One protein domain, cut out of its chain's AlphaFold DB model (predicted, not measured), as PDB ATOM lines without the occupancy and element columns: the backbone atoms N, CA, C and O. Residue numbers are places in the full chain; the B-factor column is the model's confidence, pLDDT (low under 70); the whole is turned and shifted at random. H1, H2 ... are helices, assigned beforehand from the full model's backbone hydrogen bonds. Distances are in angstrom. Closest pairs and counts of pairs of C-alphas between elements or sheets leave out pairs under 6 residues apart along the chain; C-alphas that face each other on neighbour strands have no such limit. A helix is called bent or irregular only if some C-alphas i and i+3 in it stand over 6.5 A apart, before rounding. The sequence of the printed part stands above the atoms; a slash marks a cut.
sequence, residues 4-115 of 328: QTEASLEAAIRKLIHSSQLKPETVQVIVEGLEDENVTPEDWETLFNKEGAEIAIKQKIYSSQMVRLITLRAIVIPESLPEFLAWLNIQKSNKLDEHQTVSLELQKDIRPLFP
ATOM      1  N   GLN A   4     -48.032 -11.827   0.706       91.38
ATOM      2  CA  GLN A   4     -49.204 -12.039  -0.145       91.38
ATOM      3  C   GLN A   4     -48.968 -11.509  -1.565       91.38
ATOM      4  O   GLN A   4     -49.327 -12.182  -2.536       91.38
ATOM      5  N   THR A   5     -48.343 -10.336  -1.687       93.06
ATOM      6  CA  THR A   5     -47.910  -9.767  -2.967       93.06
ATOM      7  C   THR A   5     -46.888 -10.687  -3.627       93.06
ATOM      8  O   THR A   5     -47.076 -11.063  -4.781       93.06
ATOM      9  N   GLU A   6     -45.881 -11.147  -2.878       94.38
ATOM     10  CA  GLU A   6     -44.866 -12.088  -3.368       94.38
ATOM     11  C   GLU A   6     -45.497 -13.356  -3.954       94.38
ATOM     12  O   GLU A   6     -45.271 -13.683  -5.117       94.38
ATOM     13  N   ALA A   7     -46.367 -14.029  -3.193       94.88
ATOM     14  CA  ALA A   7     -47.031 -15.249  -3.648       94.88
ATOM     15  C   ALA A   7     -47.912 -15.020  -4.891       94.88
ATOM     16  O   ALA A   7     -47.996 -15.884  -5.769       94.88
ATOM     17  N   SER A   8     -48.565 -13.858  -4.980       96.69
ATOM     18  CA  SER A   8     -49.413 -13.498  -6.121       96.69
ATOM     19  C   SER A   8     -48.583 -13.256  -7.384       96.69
ATOM     20  O   SER A   8     -48.935 -13.765  -8.452       96.69
ATOM     21  N   LEU A   9     -47.456 -12.549  -7.256       97.56
ATOM     22  CA  LEU A   9     -46.521 -12.294  -8.350       97.56
ATOM     23  C   LEU A   9     -45.824 -13.579  -8.815       97.56
ATOM     24  O   LEU A   9     -45.798 -13.843 -10.017       97.56
ATOM     25  N   GLU A  10     -45.345 -14.430  -7.900       96.94
ATOM     26  CA  GLU A  10     -44.767 -15.741  -8.246       96.94
ATOM     27  C   GLU A  10     -45.774 -16.601  -9.026       96.94
ATOM     28  O   GLU A  10     -45.457 -17.169 -10.077       96.94
ATOM     29  N   ALA A  11     -47.023 -16.667  -8.553       96.56
ATOM     30  CA  ALA A  11     -48.078 -17.417  -9.226       96.56
ATOM     31  C   ALA A  11     -48.403 -16.847 -10.617       96.56
ATOM     32  O   ALA A  11     -48.674 -17.617 -11.545       96.56
ATOM     33  N   ALA A  12     -48.382 -15.520 -10.774       97.06
ATOM     34  CA  ALA A  12     -48.590 -14.865 -12.058       97.06
ATOM     35  C   ALA A  12     -47.449 -15.175 -13.036       97.06
ATOM     36  O   ALA A  12     -47.723 -15.650 -14.139       97.06
ATOM     37  N   ILE A  13     -46.186 -15.018 -12.619       97.56
ATOM     38  CA  ILE A  13     -45.006 -15.343 -13.438       97.56
ATOM     39  C   ILE A  13     -45.083 -16.794 -13.923       97.56
ATOM     40  O   ILE A  13     -45.027 -17.040 -15.129       97.56
ATOM     41  N   ARG A  14     -45.312 -17.754 -13.016       96.44
ATOM     42  CA  ARG A  14     -45.439 -19.177 -13.374       96.44
ATOM     43  C   ARG A  14     -46.540 -19.416 -14.404       96.44
ATOM     44  O   ARG A  14     -46.329 -20.118 -15.394       96.44
ATOM     45  N   LYS A  15     -47.716 -18.814 -14.221       95.69
ATOM     46  CA  LYS A  15     -48.815 -18.942 -15.188       95.69
ATOM     47  C   LYS A  15     -48.434 -18.390 -16.564       95.69
ATOM     48  O   LYS A  15     -48.732 -19.045 -17.560       95.69
ATOM     49  N   LEU A  16     -47.762 -17.240 -16.631       95.00
ATOM     50  CA  LEU A  16     -47.357 -16.613 -17.896       95.00
ATOM     51  C   LEU A  16     -46.292 -17.431 -18.643       95.00
ATOM     52  O   LEU A  16     -46.348 -17.525 -19.867       95.00
ATOM     53  N   ILE A  17     -45.348 -18.061 -17.936       95.38
ATOM     54  CA  ILE A  17     -44.274 -18.830 -18.588       95.38
ATOM     55  C   ILE A  17     -44.714 -20.242 -19.007       95.38
ATOM     56  O   ILE A  17     -44.226 -20.768 -20.011       95.38
ATOM     57  N   HIS A  18     -45.654 -20.856 -18.280       92.25
ATOM     58  CA  HIS A  18     -46.113 -22.224 -18.545       92.25
ATOM     59  C   HIS A  18     -47.348 -22.309 -19.446       92.25
ATOM     60  O   HIS A  18     -47.531 -23.324 -20.122       92.25
ATOM     61  N   SER A  19     -48.205 -21.285 -19.475       85.50
ATOM     62  CA  SER A  19     -49.441 -21.341 -20.260       85.50
ATOM     63  C   SER A  19     -49.177 -21.207 -21.761       85.50
ATOM     64  O   SER A  19     -48.303 -20.461 -22.196       85.50
ATOM     65  N   SER A  20     -49.963 -21.919 -22.568       75.19
ATOM     66  CA  SER A  20     -50.045 -21.705 -24.017       75.19
ATOM     67  C   SER A  20     -51.002 -20.571 -24.396       75.19
ATOM     68  O   SER A  20     -50.897 -20.040 -25.494       75.19
ATOM     69  N   GLN A  21     -51.930 -20.200 -23.505       80.56
ATOM     70  CA  GLN A  21     -52.880 -19.103 -23.696       80.56
ATOM     71  C   GLN A  21     -52.748 -18.098 -22.556       80.56
ATOM     72  O   GLN A  21     -52.953 -18.438 -21.385       80.56
ATOM     73  N   LEU A  22     -52.401 -16.858 -22.889       84.50
ATOM     74  CA  LEU A  22     -52.270 -15.801 -21.899       84.50
ATOM     75  C   LEU A  22     -53.642 -15.270 -21.497       84.50
ATOM     76  O   LEU A  22     -54.488 -14.949 -22.329       84.50
ATOM     77  N   LYS A  23     -53.846 -15.188 -20.184       89.62
ATOM     78  CA  LYS A  23     -55.047 -14.631 -19.572       89.62
ATOM     79  C   LYS A  23     -54.775 -13.178 -19.184       89.62
ATOM     80  O   LYS A  23     -53.826 -12.962 -18.419       89.62
ATOM     81  N   PRO A  24     -55.562 -12.197 -19.662       91.81
ATOM     82  CA  PRO A  24     -55.329 -10.787 -19.361       91.81
ATOM     83  C   PRO A  24     -55.242 -10.488 -17.864       91.81
ATOM     84  O   PRO A  24     -54.400  -9.704 -17.442       91.81
ATOM     85  N   GLU A  25     -56.022 -11.196 -17.046       93.31
ATOM     86  CA  GLU A  25     -56.043 -11.026 -15.590       93.31
ATOM     87  C   GLU A  25     -54.705 -11.418 -14.949       93.31
ATOM     88  O   GLU A  25     -54.315 -10.876 -13.924       93.31
ATOM     89  N   THR A  26     -53.971 -12.358 -15.555       94.44
ATOM     90  CA  THR A  26     -52.638 -12.755 -15.071       94.44
ATOM     91  C   THR A  26     -51.586 -11.702 -15.410       94.44
ATOM     92  O   THR A  26     -50.678 -11.473 -14.618       94.44
ATOM     93  N   VAL A  27     -51.710 -11.047 -16.567       94.69
ATOM     94  CA  VAL A  27     -50.827  -9.933 -16.943       94.69
ATOM     95  C   VAL A  27     -51.090  -8.722 -16.051       94.69
ATOM     96  O   VAL A  27     -50.143  -8.085 -15.600       94.69
ATOM     97  N   GLN A  28     -52.360  -8.461 -15.728       95.38
ATOM     98  CA  GLN A  28     -52.766  -7.354 -14.868       95.38
ATOM     99  C   GLN A  28     -52.103  -7.409 -13.484       95.38
ATOM    100  O   GLN A  28     -51.642  -6.385 -13.002       95.38
ATOM    101  N   VAL A  29     -51.945  -8.600 -12.897       96.88
ATOM    102  CA  VAL A  29     -51.228  -8.777 -11.617       96.88
ATOM    103  C   VAL A  29     -49.773  -8.292 -11.698       96.88
ATOM    104  O   VAL A  29     -49.263  -7.707 -10.747       96.88
ATOM    105  N   ILE A  30     -49.095  -8.501 -12.835       97.06
ATOM    106  CA  ILE A  30     -47.727  -7.996 -13.040       97.06
ATOM    107  C   ILE A  30     -47.727  -6.473 -13.189       97.06
ATOM    108  O   ILE A  30     -46.853  -5.809 -12.640       97.06
ATOM    109  N   VAL A  31     -48.701  -5.919 -13.917       95.69
ATOM    110  CA  VAL A  31     -48.839  -4.469 -14.111       95.69
ATOM    111  C   VAL A  31     -49.119  -3.762 -12.786       95.69
ATOM    112  O   VAL A  31     -48.441  -2.793 -12.471       95.69
ATOM    113  N   GLU A  32     -50.030  -4.286 -11.968       95.31
ATOM    114  CA  GLU A  32     -50.310  -3.763 -10.624       95.31
ATOM    115  C   GLU A  32     -49.069  -3.834  -9.722       95.31
ATOM    116  O   GLU A  32     -48.770  -2.886  -9.003       95.31
ATOM    117  N   GLY A  33     -48.281  -4.911  -9.817       95.56
ATOM    118  CA  GLY A  33     -47.007  -5.012  -9.106       95.56
ATOM    119  C   GLY A  33     -45.957  -3.984  -9.549       95.56
ATOM    120  O   GLY A  33     -45.092  -3.628  -8.758       95.56
ATOM    121  N   LEU A  34     -46.002  -3.511 -10.800       93.88
ATOM    122  CA  LEU A  34     -45.119  -2.442 -11.292       93.88
ATOM    123  C   LEU A  34     -45.529  -1.054 -10.775       93.88
ATOM    124  O   LEU A  34     -44.708  -0.136 -10.794       93.88
ATOM    125  N   GLU A  35     -46.784  -0.898 -10.355       92.50
ATOM    126  CA  GLU A  35     -47.336   0.330  -9.775       92.50
ATOM    127  C   GLU A  35     -47.219   0.359  -8.239       92.50
ATOM    128  O   GLU A  35     -47.314   1.430  -7.638       92.50
ATOM    129  N   ASP A  36     -46.981  -0.790  -7.597       92.81
ATOM    130  CA  ASP A  36     -46.798  -0.899  -6.148       92.81
ATOM    131  C   ASP A  36     -45.405  -0.412  -5.715       92.81
ATOM    132  O   ASP A  36     -44.390  -1.087  -5.897       92.81
ATOM    133  N   GLU A  37     -45.365   0.749  -5.057       89.94
ATOM    134  CA  GLU A  37     -44.143   1.352  -4.505       89.94
ATOM    135  C   GLU A  37     -43.425   0.466  -3.464       89.94
ATOM    136  O   GLU A  37     -42.256   0.700  -3.156       89.94
ATOM    137  N   ASN A  38     -44.090  -0.563  -2.923       92.50
ATOM    138  CA  ASN A  38     -43.498  -1.510  -1.970       92.50
ATOM    139  C   ASN A  38     -42.762  -2.684  -2.636       92.50
ATOM    140  O   ASN A  38     -42.182  -3.515  -1.919       92.50
ATOM    141  N   VAL A  39     -42.827  -2.794  -3.966       94.25
ATOM    142  CA  VAL A  39     -42.117  -3.802  -4.757       94.25
ATOM    143  C   VAL A  39     -40.889  -3.148  -5.378       94.25
ATOM    144  O   VAL A  39     -40.985  -2.323  -6.287       94.25
ATOM    145  N   THR A  40     -39.709  -3.502  -4.874       93.25
ATOM    146  CA  THR A  40     -38.460  -2.902  -5.356       93.25
ATOM    147  C   THR A  40     -37.936  -3.612  -6.613       93.25
ATOM    148  O   THR A  40     -38.345  -4.736  -6.924       93.25
ATOM    149  N   PRO A  41     -36.992  -3.006  -7.356       90.56
ATOM    150  CA  PRO A  41     -36.288  -3.706  -8.431       90.56
ATOM    151  C   PRO A  41     -35.614  -5.012  -7.971       90.56
ATOM    152  O   PRO A  41     -35.622  -6.000  -8.703       90.56
ATOM    153  N   GLU A  42     -35.077  -5.055  -6.748       93.88
ATOM    154  CA  GLU A  42     -34.457  -6.253  -6.162       93.88
ATOM    155  C   GLU A  42     -35.481  -7.351  -5.840       93.88
ATOM    156  O   GLU A  42     -35.172  -8.540  -5.981       93.88
ATOM    157  N   ASP A  43     -36.702  -6.972  -5.444       96.75
ATOM    158  CA  ASP A  43     -37.810  -7.912  -5.257       96.75
ATOM    159  C   ASP A  43     -38.132  -8.612  -6.593       96.75
ATOM    160  O   ASP A  43     -38.209  -9.843  -6.650       96.75
ATOM    161  N   TRP A  44     -38.224  -7.855  -7.694       97.25
ATOM    162  CA  TRP A  44     -38.423  -8.416  -9.035       97.25
ATOM    163  C   TRP A  44     -37.286  -9.343  -9.464       97.25
ATOM    164  O   TRP A  44     -37.541 -10.458  -9.924       97.25
ATOM    165  N   GLU A  45     -36.038  -8.912  -9.292       96.56
ATOM    166  CA  GLU A  45     -34.850  -9.716  -9.601       96.56
ATOM    167  C   GLU A  45     -34.902 -11.066  -8.859       96.56
ATOM    168  O   GLU A  45     -34.703 -12.130  -9.451       96.56
ATOM    169  N   THR A  46     -35.264 -11.033  -7.572       97.19
ATOM    170  CA  THR A  46     -35.413 -12.223  -6.724       97.19
ATOM    171  C   THR A  46     -36.505 -13.159  -7.241       97.19
ATOM    172  O   THR A  46     -36.270 -14.365  -7.352       97.19
ATOM    173  N   LEU A  47     -37.678 -12.625  -7.598       98.06
ATOM    174  CA  LEU A  47     -38.800 -13.400  -8.138       98.06
ATOM    175  C   LEU A  47     -38.413 -14.152  -9.419       98.06
ATOM    176  O   LEU A  47     -38.650 -15.355  -9.530       98.06
ATOM    177  N   PHE A  48     -37.768 -13.479 -10.375       98.31
ATOM    178  CA  PHE A  48     -37.344 -14.124 -11.621       98.31
ATOM    179  C   PHE A  48     -36.222 -15.147 -11.403       98.31
ATOM    180  O   PHE A  48     -36.213 -16.203 -12.042       98.31
ATOM    181  N   ASN A  49     -35.285 -14.868 -10.495       97.50
ATOM    182  CA  ASN A  49     -34.173 -15.775 -10.218       97.50
ATOM    183  C   ASN A  49     -34.624 -17.055  -9.504       97.50
ATOM    184  O   ASN A  49     -34.100 -18.125  -9.821       97.50
ATOM    185  N   LYS A  50     -35.643 -16.987  -8.637       96.94
ATOM    186  CA  LYS A  50     -36.296 -18.177  -8.054       96.94
ATOM    187  C   LYS A  50     -36.885 -19.111  -9.116       96.94
ATOM    188  O   LYS A  50     -36.828 -20.326  -8.955       96.94
ATOM    189  N   GLU A  51     -37.388 -18.556 -10.217       97.25
ATOM    190  CA  GLU A  51     -37.900 -19.323 -11.363       97.25
ATOM    191  C   GLU A  51     -36.796 -19.777 -12.339       97.25
ATOM    192  O   GLU A  51     -37.081 -20.416 -13.352       97.25
ATOM    193  N   GLY A  52     -35.526 -19.484 -12.037       97.00
ATOM    194  CA  GLY A  52     -34.366 -19.978 -12.778       97.00
ATOM    195  C   GLY A  52     -33.801 -19.023 -13.830       97.00
ATOM    196  O   GLY A  52     -32.985 -19.461 -14.643       97.00
ATOM    197  N   ALA A  53     -34.177 -17.737 -13.829       97.50
ATOM    198  CA  ALA A  53     -33.734 -16.780 -14.848       97.50
ATOM    199  C   ALA A  53     -32.199 -16.665 -14.945       97.50
ATOM    200  O   ALA A  53     -31.626 -16.849 -16.020       97.50
ATOM    201  N   GLU A  54     -31.516 -16.444 -13.820       96.88
ATOM    202  CA  GLU A  54     -30.050 -16.355 -13.770       96.88
ATOM    203  C   GLU A  54     -29.364 -17.630 -14.291       96.88
ATOM    204  O   GLU A  54     -28.383 -17.569 -15.038       96.88
ATOM    205  N   ILE A  55     -29.897 -18.802 -13.931       97.00
ATOM    206  CA  ILE A  55     -29.370 -20.100 -14.369       97.00
ATOM    207  C   ILE A  55     -29.543 -20.249 -15.883       97.00
ATOM    208  O   ILE A  55     -28.592 -20.625 -16.571       97.00
ATOM    209  N   ALA A  56     -30.720 -19.910 -16.415       97.19
ATOM    210  CA  ALA A  56     -31.005 -19.988 -17.843       97.19
ATOM    211  C   ALA A  56     -30.094 -19.074 -18.672       97.19
ATOM    212  O   ALA A  56     -29.636 -19.477 -19.748       97.19
ATOM    213  N   ILE A  57     -29.773 -17.883 -18.158       96.44
ATOM    214  CA  ILE A  57     -28.829 -16.965 -18.799       96.44
ATOM    215  C   ILE A  57     -27.412 -17.542 -18.776       96.44
ATOM    216  O   ILE A  57     -26.804 -17.723 -19.834       96.44
ATOM    217  N   LYS A  58     -26.904 -17.906 -17.590       95.94
ATOM    218  CA  LYS A  58     -25.532 -18.417 -17.412       95.94
ATOM    219  C   LYS A  58     -25.269 -19.702 -18.194       95.94
ATOM    220  O   LYS A  58     -24.189 -19.867 -18.757       95.94
ATOM    221  N   GLN A  59     -26.245 -20.605 -18.233       96.38
ATOM    222  CA  GLN A  59     -26.118 -21.914 -18.877       96.38
ATOM    223  C   GLN A  59     -26.672 -21.947 -20.309       96.38
ATOM    224  O   GLN A  59     -26.605 -22.992 -20.950       96.38
ATOM    225  N   LYS A  60     -27.186 -20.822 -20.834       94.88
ATOM    226  CA  LYS A  60     -27.768 -20.711 -22.186       94.88
ATOM    227  C   LYS A  60     -28.893 -21.734 -22.445       94.88
ATOM    228  O   LYS A  60     -28.860 -22.469 -23.431       94.88
ATOM    229  N   ILE A  61     -29.879 -21.796 -21.546       95.31
ATOM    230  CA  ILE A  61     -30.996 -22.760 -21.601       95.31
ATOM    231  C   ILE A  61     -32.193 -22.172 -22.359       95.31
ATOM    232  O   ILE A  61     -32.948 -21.383 -21.802       95.31
ATOM    233  N   TYR A  62     -32.442 -22.618 -23.592       94.88
ATOM    234  CA  TYR A  62     -33.501 -22.073 -24.463       94.88
ATOM    235  C   TYR A  62     -34.804 -22.887 -24.484       94.88
ATOM    236  O   TYR A  62     -35.468 -22.970 -25.515       94.88
ATOM    237  N   SER A  63     -35.201 -23.510 -23.370       94.88
ATOM    238  CA  SER A  63     -36.531 -24.138 -23.324       94.88
ATOM    239  C   SER A  63     -37.622 -23.070 -23.467       94.88
ATOM    240  O   SER A  63     -37.443 -21.940 -23.011       94.88
ATOM    241  N   SER A  64     -38.774 -23.407 -24.057       95.38
ATOM    242  CA  SER A  64     -39.846 -22.426 -24.298       95.38
ATOM    243  C   SER A  64     -40.271 -21.686 -23.020       95.38
ATOM    244  O   SER A  64     -40.537 -20.487 -23.052       95.38
ATOM    245  N   GLN A  65     -40.270 -22.378 -21.876       96.19
ATOM    246  CA  GLN A  65     -40.530 -21.781 -20.565       96.19
ATOM    247  C   GLN A  65     -39.462 -20.749 -20.178       96.19
ATOM    248  O   GLN A  65     -39.807 -19.644 -19.766       96.19
ATOM    249  N   MET A  66     -38.176 -21.087 -20.315       97.31
ATOM    250  CA  MET A  66     -37.084 -20.174 -19.964       97.31
ATOM    251  C   MET A  66     -37.053 -18.966 -20.894       97.31
ATOM    252  O   MET A  66     -36.896 -17.841 -20.437       97.31
ATOM    253  N   VAL A  67     -37.310 -19.165 -22.185       97.00
ATOM    254  CA  VAL A  67     -37.443 -18.069 -23.151       97.00
ATOM    255  C   VAL A  67     -38.537 -17.094 -22.724       97.00
ATOM    256  O   VAL A  67     -38.305 -15.884 -22.709       97.00
ATOM    257  N   ARG A  68     -39.712 -17.600 -22.327       97.38
ATOM    258  CA  ARG A  68     -40.800 -16.758 -21.816       97.38
ATOM    259  C   ARG A  68     -40.414 -16.046 -20.522       97.38
ATOM    260  O   ARG A  68     -40.698 -14.860 -20.391       97.38
ATOM    261  N   LEU A  69     -39.728 -16.735 -19.608       98.12
ATOM    262  CA  LEU A  69     -39.256 -16.169 -18.343       98.12
ATOM    263  C   LEU A  69     -38.298 -14.993 -18.562       98.12
ATOM    264  O   LEU A  69     -38.536 -13.914 -18.026       98.12
ATOM    265  N   ILE A  70     -37.253 -15.171 -19.377       98.06
ATOM    266  CA  ILE A  70     -36.275 -14.103 -19.642       98.06
ATOM    267  C   ILE A  70     -36.923 -12.955 -20.427       98.06
ATOM    268  O   ILE A  70     -36.652 -11.790 -20.146       98.06
ATOM    269  N   THR A  71     -37.824 -13.264 -21.365       97.19
ATOM    270  CA  THR A  71     -38.576 -12.236 -22.104       97.19
ATOM    271  C   THR A  71     -39.426 -11.384 -21.156       97.19
ATOM    272  O   THR A  71     -39.392 -10.158 -21.239       97.19
ATOM    273  N   LEU A  72     -40.157 -12.014 -20.229       97.56
ATOM    274  CA  LEU A  72     -40.961 -11.304 -19.233       97.56
ATOM    275  C   LEU A  72     -40.077 -10.482 -18.284       97.56
ATOM    276  O   LEU A  72     -40.388  -9.317 -18.034       97.56
ATOM    277  N   ARG A  73     -38.944 -11.038 -17.828       97.69
ATOM    278  CA  ARG A  73     -37.956 -10.311 -17.015       97.69
ATOM    279  C   ARG A  73     -37.486  -9.036 -17.714       97.69
ATOM    280  O   ARG A  73     -37.481  -7.985 -17.088       97.69
ATOM    281  N   ALA A  74     -37.180  -9.101 -19.009       96.94
ATOM    282  CA  ALA A  74     -36.722  -7.951 -19.793       96.94
ATOM    283  C   ALA A  74     -37.760  -6.822 -19.927       96.94
ATOM    284  O   ALA A  74     -37.398  -5.668 -20.157       96.94
ATOM    285  N   ILE A  75     -39.050  -7.141 -19.794       95.75
ATOM    286  CA  ILE A  75     -40.145  -6.160 -19.821       95.75
ATOM    287  C   ILE A  75     -40.359  -5.537 -18.440       95.75
ATOM    288  O   ILE A  75     -40.564  -4.326 -18.322       95.75
ATOM    289  N   VAL A  76     -40.312  -6.363 -17.397       96.38
ATOM    290  CA  VAL A  76     -40.539  -5.944 -16.009       96.38
ATOM    291  C   VAL A  76     -39.335  -5.183 -15.449       96.38
ATOM    292  O   VAL A  76     -39.522  -4.181 -14.765       96.38
ATOM    293  N   ILE A  77     -38.117  -5.600 -15.804       96.00
ATOM    294  CA  ILE A  77     -36.841  -5.019 -15.368       96.00
ATOM    295  C   ILE A  77     -36.107  -4.449 -16.600       96.00
ATOM    296  O   ILE A  77     -35.334  -5.172 -17.242       96.00
ATOM    297  N   PRO A  78     -36.343  -3.171 -16.965       93.12
ATOM    298  CA  PRO A  78     -35.745  -2.506 -18.129       93.12
ATOM    299  C   PRO A  78     -34.224  -2.666 -18.266       93.12
ATOM    300  O   PRO A  78     -33.700  -2.787 -19.373       93.12
ATOM    301  N   GLU A  79     -33.517  -2.683 -17.141       93.25
ATOM    302  CA  GLU A  79     -32.067  -2.809 -17.008       93.25
ATOM    303  C   GLU A  79     -31.544  -4.156 -17.524       93.25
ATOM    304  O   GLU A  79     -30.402  -4.242 -17.972       93.25
ATOM    305  N   SER A  80     -32.381  -5.197 -17.504       95.25
ATOM    306  CA  SER A  80     -32.029  -6.538 -17.983       95.25
ATOM    307  C   SER A  80     -32.192  -6.712 -19.497       95.25
ATOM    308  O   SER A  80     -31.753  -7.711 -20.068       95.25
ATOM    309  N   LEU A  81     -32.782  -5.728 -20.184       95.38
ATOM    310  CA  LEU A  81     -33.052  -5.795 -21.619       95.38
ATOM    311  C   LEU A  81     -31.790  -6.007 -22.488       95.38
ATOM    312  O   LEU A  81     -31.854  -6.831 -23.403       95.38
ATOM    313  N   PRO A  82     -30.630  -5.357 -22.237       93.62
ATOM    314  CA  PRO A  82     -29.398  -5.657 -22.970       93.62
ATOM    315  C   PRO A  82     -28.943  -7.115 -22.820       93.62
ATOM    316  O   PRO A  82     -28.559  -7.741 -23.808       93.62
ATOM    317  N   GLU A  83     -29.013  -7.658 -21.600       94.44
ATOM    318  CA  GLU A  83     -28.640  -9.042 -21.294       94.44
ATOM    319  C   GLU A  83     -29.565 -10.024 -22.015       94.44
ATOM    320  O   GLU A  83     -29.086 -10.956 -22.660       94.44
ATOM    321  N   PHE A  84     -30.875  -9.766 -21.999       95.44
ATOM    322  CA  PHE A  84     -31.847 -10.538 -22.768       95.44
ATOM    323  C   PHE A  84     -31.532 -10.538 -24.265       95.44
ATOM    324  O   PHE A  84     -31.519 -11.602 -24.872       95.44
ATOM    325  N   LEU A  85     -31.249  -9.380 -24.875       93.88
ATOM    326  CA  LEU A  85     -30.963  -9.306 -26.316       93.88
ATOM    327  C   LEU A  85     -29.668 -10.038 -26.685       93.88
ATOM    328  O   LEU A  85     -29.594 -10.671 -27.740       93.88
ATOM    329  N   ALA A  86     -28.653  -9.967 -25.820       92.00
ATOM    330  CA  ALA A  86     -27.415 -10.721 -25.984       92.00
ATOM    331  C   ALA A  86     -27.653 -12.233 -25.845       92.00
ATOM    332  O   ALA A  86     -27.145 -13.015 -26.647       92.00
ATOM    333  N   TRP A  87     -28.457 -12.636 -24.860       94.62
ATOM    334  CA  TRP A  87     -28.810 -14.028 -24.608       94.62
ATOM    335  C   TRP A  87     -29.682 -14.620 -25.719       94.62
ATOM    336  O   TRP A  87     -29.380 -15.701 -26.203       94.62
ATOM    337  N   LEU A  88     -30.689 -13.891 -26.211       91.69
ATOM    338  CA  LEU A  88     -31.548 -14.314 -27.327       91.69
ATOM    339  C   LEU A  88     -30.753 -14.525 -28.631       91.69
ATOM    340  O   LEU A  88     -31.241 -15.167 -29.563       91.69
ATOM    341  N   ASN A  89     -29.515 -14.014 -28.680       86.81
ATOM    342  CA  ASN A  89     -28.555 -14.217 -29.758       86.81
ATOM    343  C   ASN A  89     -29.124 -13.805 -31.121       86.81
ATOM    344  O   ASN A  89     -29.121 -14.581 -32.076       86.81
ATOM    345  N   ILE A  90     -29.643 -12.575 -31.200       80.38
ATOM    346  CA  ILE A  90     -30.216 -12.025 -32.431       80.38
ATOM    347  C   ILE A  90     -29.129 -11.991 -33.508       80.38
ATOM    348  O   ILE A  90     -28.159 -11.233 -33.434       80.38
ATOM    349  N   GLN A  91     -29.291 -12.826 -34.530       69.56
ATOM    350  CA  GLN A  91     -28.402 -12.849 -35.685       69.56
ATOM    351  C   GLN A  91     -28.932 -11.923 -36.780       69.56
ATOM    352  O   GLN A  91     -30.128 -11.683 -36.895       69.56
ATOM    353  N   LYS A  92     -28.045 -11.473 -37.673       64.75
ATOM    354  CA  LYS A  92     -28.414 -10.702 -38.878       64.75
ATOM    355  C   LYS A  92     -29.263 -11.488 -39.894       64.75
ATOM    356  O   LYS A  92     -29.618 -10.944 -40.935       64.75
ATOM    357  N   SER A  93     -29.525 -12.772 -39.643       62.91
ATOM    358  CA  SER A  93     -30.336 -13.621 -40.513       62.91
ATOM    359  C   SER A  93     -31.809 -13.228 -40.417       62.91
ATOM    360  O   SER A  93     -32.347 -13.078 -39.327       62.91
ATOM    361  N   ASN A  94     -32.488 -13.138 -41.562       61.78
ATOM    362  CA  ASN A  94     -33.926 -12.851 -41.621       61.78
ATOM    363  C   ASN A  94     -34.802 -14.018 -41.128       61.78
ATOM    364  O   ASN A  94     -36.021 -13.873 -41.057       61.78
ATOM    365  N   LYS A  95     -34.218 -15.189 -40.852       78.06
ATOM    366  CA  LYS A  95     -34.968 -16.352 -40.379       78.06
ATOM    367  C   LYS A  95     -34.972 -16.370 -38.854       78.06
ATOM    368  O   LYS A  95     -33.916 -16.554 -38.256       78.06
ATOM    369  N   LEU A  96     -36.164 -16.225 -38.278       82.62
ATOM    370  CA  LEU A  96     -36.390 -16.417 -36.850       82.62
ATOM    371  C   LEU A  96     -36.067 -17.861 -36.465       82.62
ATOM    372  O   LEU A  96     -36.456 -18.802 -37.166       82.62
ATOM    373  N   ASP A  97     -35.351 -18.021 -35.360       88.12
ATOM    374  CA  ASP A  97     -35.210 -19.315 -34.704       88.12
ATOM    375  C   ASP A  97     -36.395 -19.589 -33.758       88.12
ATOM    376  O   ASP A  97     -37.318 -18.779 -33.598       88.12
ATOM    377  N   GLU A  98     -36.415 -20.792 -33.186       90.00
ATOM    378  CA  GLU A  98     -37.521 -21.258 -32.350       90.00
ATOM    379  C   GLU A  98     -37.682 -20.397 -31.092       90.00
ATOM    380  O   GLU A  98     -38.792 -19.967 -30.775       90.00
ATOM    381  N   HIS A  99     -36.590 -20.070 -30.397       90.75
ATOM    382  CA  HIS A  99     -36.662 -19.271 -29.175       90.75
ATOM    383  C   HIS A  99     -36.994 -17.800 -29.448       90.75
ATOM    384  O   HIS A  99     -37.733 -17.192 -28.676       90.75
ATOM    385  N   GLN A 100     -36.549 -17.217 -30.561       92.38
ATOM    386  CA  GLN A 100     -37.017 -15.897 -30.989       92.38
ATOM    387  C   GLN A 100     -38.519 -15.911 -31.278       92.38
ATOM    388  O   GLN A 100     -39.221 -14.990 -30.867       92.38
ATOM    389  N   THR A 101     -39.022 -16.964 -31.930       93.44
ATOM    390  CA  THR A 101     -40.456 -17.116 -32.218       93.44
ATOM    391  C   THR A 101     -41.268 -17.178 -30.925       93.44
ATOM    392  O   THR A 101     -42.186 -16.381 -30.744       93.44
ATOM    393  N   VAL A 102     -40.870 -18.032 -29.975       94.50
ATOM    394  CA  VAL A 102     -41.528 -18.146 -28.661       94.50
ATOM    395  C   VAL A 102     -41.507 -16.817 -27.894       94.50
ATOM    396  O   VAL A 102     -42.494 -16.453 -27.254       94.50
ATOM    397  N   SER A 103     -40.395 -16.075 -27.953       95.19
ATOM    398  CA  SER A 103     -40.293 -14.755 -27.324       95.19
ATOM    399  C   SER A 103     -41.252 -13.742 -27.959       95.19
ATOM    400  O   SER A 103     -41.955 -13.030 -27.242       95.19
ATOM    401  N   LEU A 104     -41.312 -13.683 -29.292       94.69
ATOM    402  CA  LEU A 104     -42.171 -12.747 -30.023       94.69
ATOM    403  C   LEU A 104     -43.659 -13.058 -29.852       94.69
ATOM    404  O   LEU A 104     -44.455 -12.128 -29.759       94.69
ATOM    405  N   GLU A 105     -44.042 -14.333 -29.776       94.31
ATOM    406  CA  GLU A 105     -45.418 -14.736 -29.462       94.31
ATOM    407  C   GLU A 105     -45.843 -14.201 -28.092       94.31
ATOM    408  O   GLU A 105     -46.857 -13.510 -27.991       94.31
ATOM    409  N   LEU A 106     -45.013 -14.408 -27.060       95.00
ATOM    410  CA  LEU A 106     -45.282 -13.860 -25.731       95.00
ATOM    411  C   LEU A 106     -45.397 -12.328 -25.776       95.00
ATOM    412  O   LEU A 106     -46.351 -11.764 -25.247       95.00
ATOM    413  N   GLN A 107     -44.439 -11.652 -26.417       95.06
ATOM    414  CA  GLN A 107     -44.432 -10.193 -26.548       95.06
ATOM    415  C   GLN A 107     -45.694  -9.660 -27.236       95.06
ATOM    416  O   GLN A 107     -46.264  -8.658 -26.797       95.06
ATOM    417  N   LYS A 108     -46.154 -10.329 -28.295       93.56
ATOM    418  CA  LYS A 108     -47.343  -9.939 -29.057       93.56
ATOM    419  C   LYS A 108     -48.614 -10.016 -28.219       93.56
ATOM    420  O   LYS A 108     -49.480  -9.153 -28.374       93.56
ATOM    421  N   ASP A 109     -48.702 -11.010 -27.346       91.62
ATOM    422  CA  ASP A 109     -49.872 -11.243 -26.506       91.62
ATOM    423  C   ASP A 109     -49.918 -10.300 -25.294       91.62
ATOM    424  O   ASP A 109     -50.995  -9.855 -24.902       91.62
ATOM    425  N   ILE A 110     -48.763  -9.936 -24.723       91.31
ATOM    426  CA  ILE A 110     -48.698  -9.047 -23.548       91.31
ATOM    427  C   ILE A 110     -48.648  -7.557 -23.899       91.31
ATOM    428  O   ILE A 110     -49.112  -6.737 -23.108       91.31
ATOM    429  N   ARG A 111     -48.136  -7.173 -25.081       90.81
ATOM    430  CA  ARG A 111     -47.985  -5.753 -25.456       90.81
ATOM    431  C   ARG A 111     -49.260  -4.897 -25.351       90.81
ATOM    432  O   ARG A 111     -49.093  -3.737 -24.994       90.81
ATOM    433  N   PRO A 112     -50.500  -5.365 -25.643       90.88
ATOM    434  CA  PRO A 112     -51.676  -4.502 -25.506       90.88
ATOM    435  C   PRO A 112     -52.085  -4.261 -24.046       90.88
ATOM    436  O   PRO A 112     -52.914  -3.391 -23.800       90.88
ATOM    437  N   LEU A 113     -51.541  -5.033 -23.101       91.50
ATOM    438  CA  LEU A 113     -51.901  -4.992 -21.682       91.50
ATOM    439  C   LEU A 113     -50.850  -4.276 -20.824       91.50
ATOM    440  O   LEU A 113     -51.149  -3.875 -19.706       91.50
ATOM    441  N   PHE A 114     -49.624  -4.119 -21.327       90.12
ATOM    442  CA  PHE A 114     -48.543  -3.455 -20.600       90.12
ATOM    443  C   PHE A 114     -48.526  -1.934 -20.837       90.12
ATOM    444  O   PHE A 114     -48.706  -1.494 -21.977       90.12
ATOM    445  N   PRO A 115     -48.210  -1.122 -19.808       89.12
ATOM    446  CA  PRO A 115     -48.024   0.319 -19.966       89.12
ATOM    447  C   PRO A 115     -46.917   0.658 -20.971       89.12
ATOM    448  O   PRO A 115     -45.797   0.135 -20.907       89.12
TER     449      PRO A 115
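This is residues 4 to 115 of the 328 residues of an uncharacterized protein of Cuspidothrix issatschenkoi CHARLIE-1 (UniProt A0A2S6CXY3). H1, the longest helix, packs with its last residues on H5, the helix in the middle, round which H4, H6 and H7 pack too, mostly crossed. H2 and H3 pack on H1, each crossing it at a steep tilt, and H2 touches no other helix than H1. The printed part has 112 residues with seven named helices, H1 to H7 in chain order, and no named strand; the class is all helix. It is compact, with a radius of gyration of the C-alphas of 13.5 A, and elongated, spanning 43 by 27 by 22 A.

Find C-alpha 4 at (-49.204, -12.039, -0.145); from there H1 runs 21.3 A to residue 18. H2 is residues 24 to 35, H3 is 41 to 50 and H4 is 53 to 59. H5, residues 64 to 76, is 18.5 A long. H6, residues 78 to 87, is irregular: C-alphas 79 and 82 are 7.1 A apart. H7, residues 98 to 110, runs 18.7 A to C-alpha 110 at (-48.698, -9.047, -23.548).

Look at H1 first: with residues 13 to 18 alone it touches the hub, H5, closest C-alphas Ile 17 and Gln 65, 5.2 A. H1 touches H2 at a steep tilt of 47 degrees, closest C-alphas Ala 12 and Thr 26, 5.5 A. H5 touches H7, closest C-alphas Arg 68 and Ser 103, 5.9 A. H5 and H6 form a hairpin, closest C-alphas Ala 74 and Leu 81, 4.6 A. Among the pairs apart are H1 and H7. Every O i to N i+4 pair is within hydrogen-bond range in H1, H3, H4, H5 and H7; H2 has 7 of 8, H6 4 of 6.

The C-alphas farthest apart are those of Gln 4 and Ser 93, 44.6 A. The printed part has no cut and no long link. Look for pLDDT under 70 at residues 91 to 94.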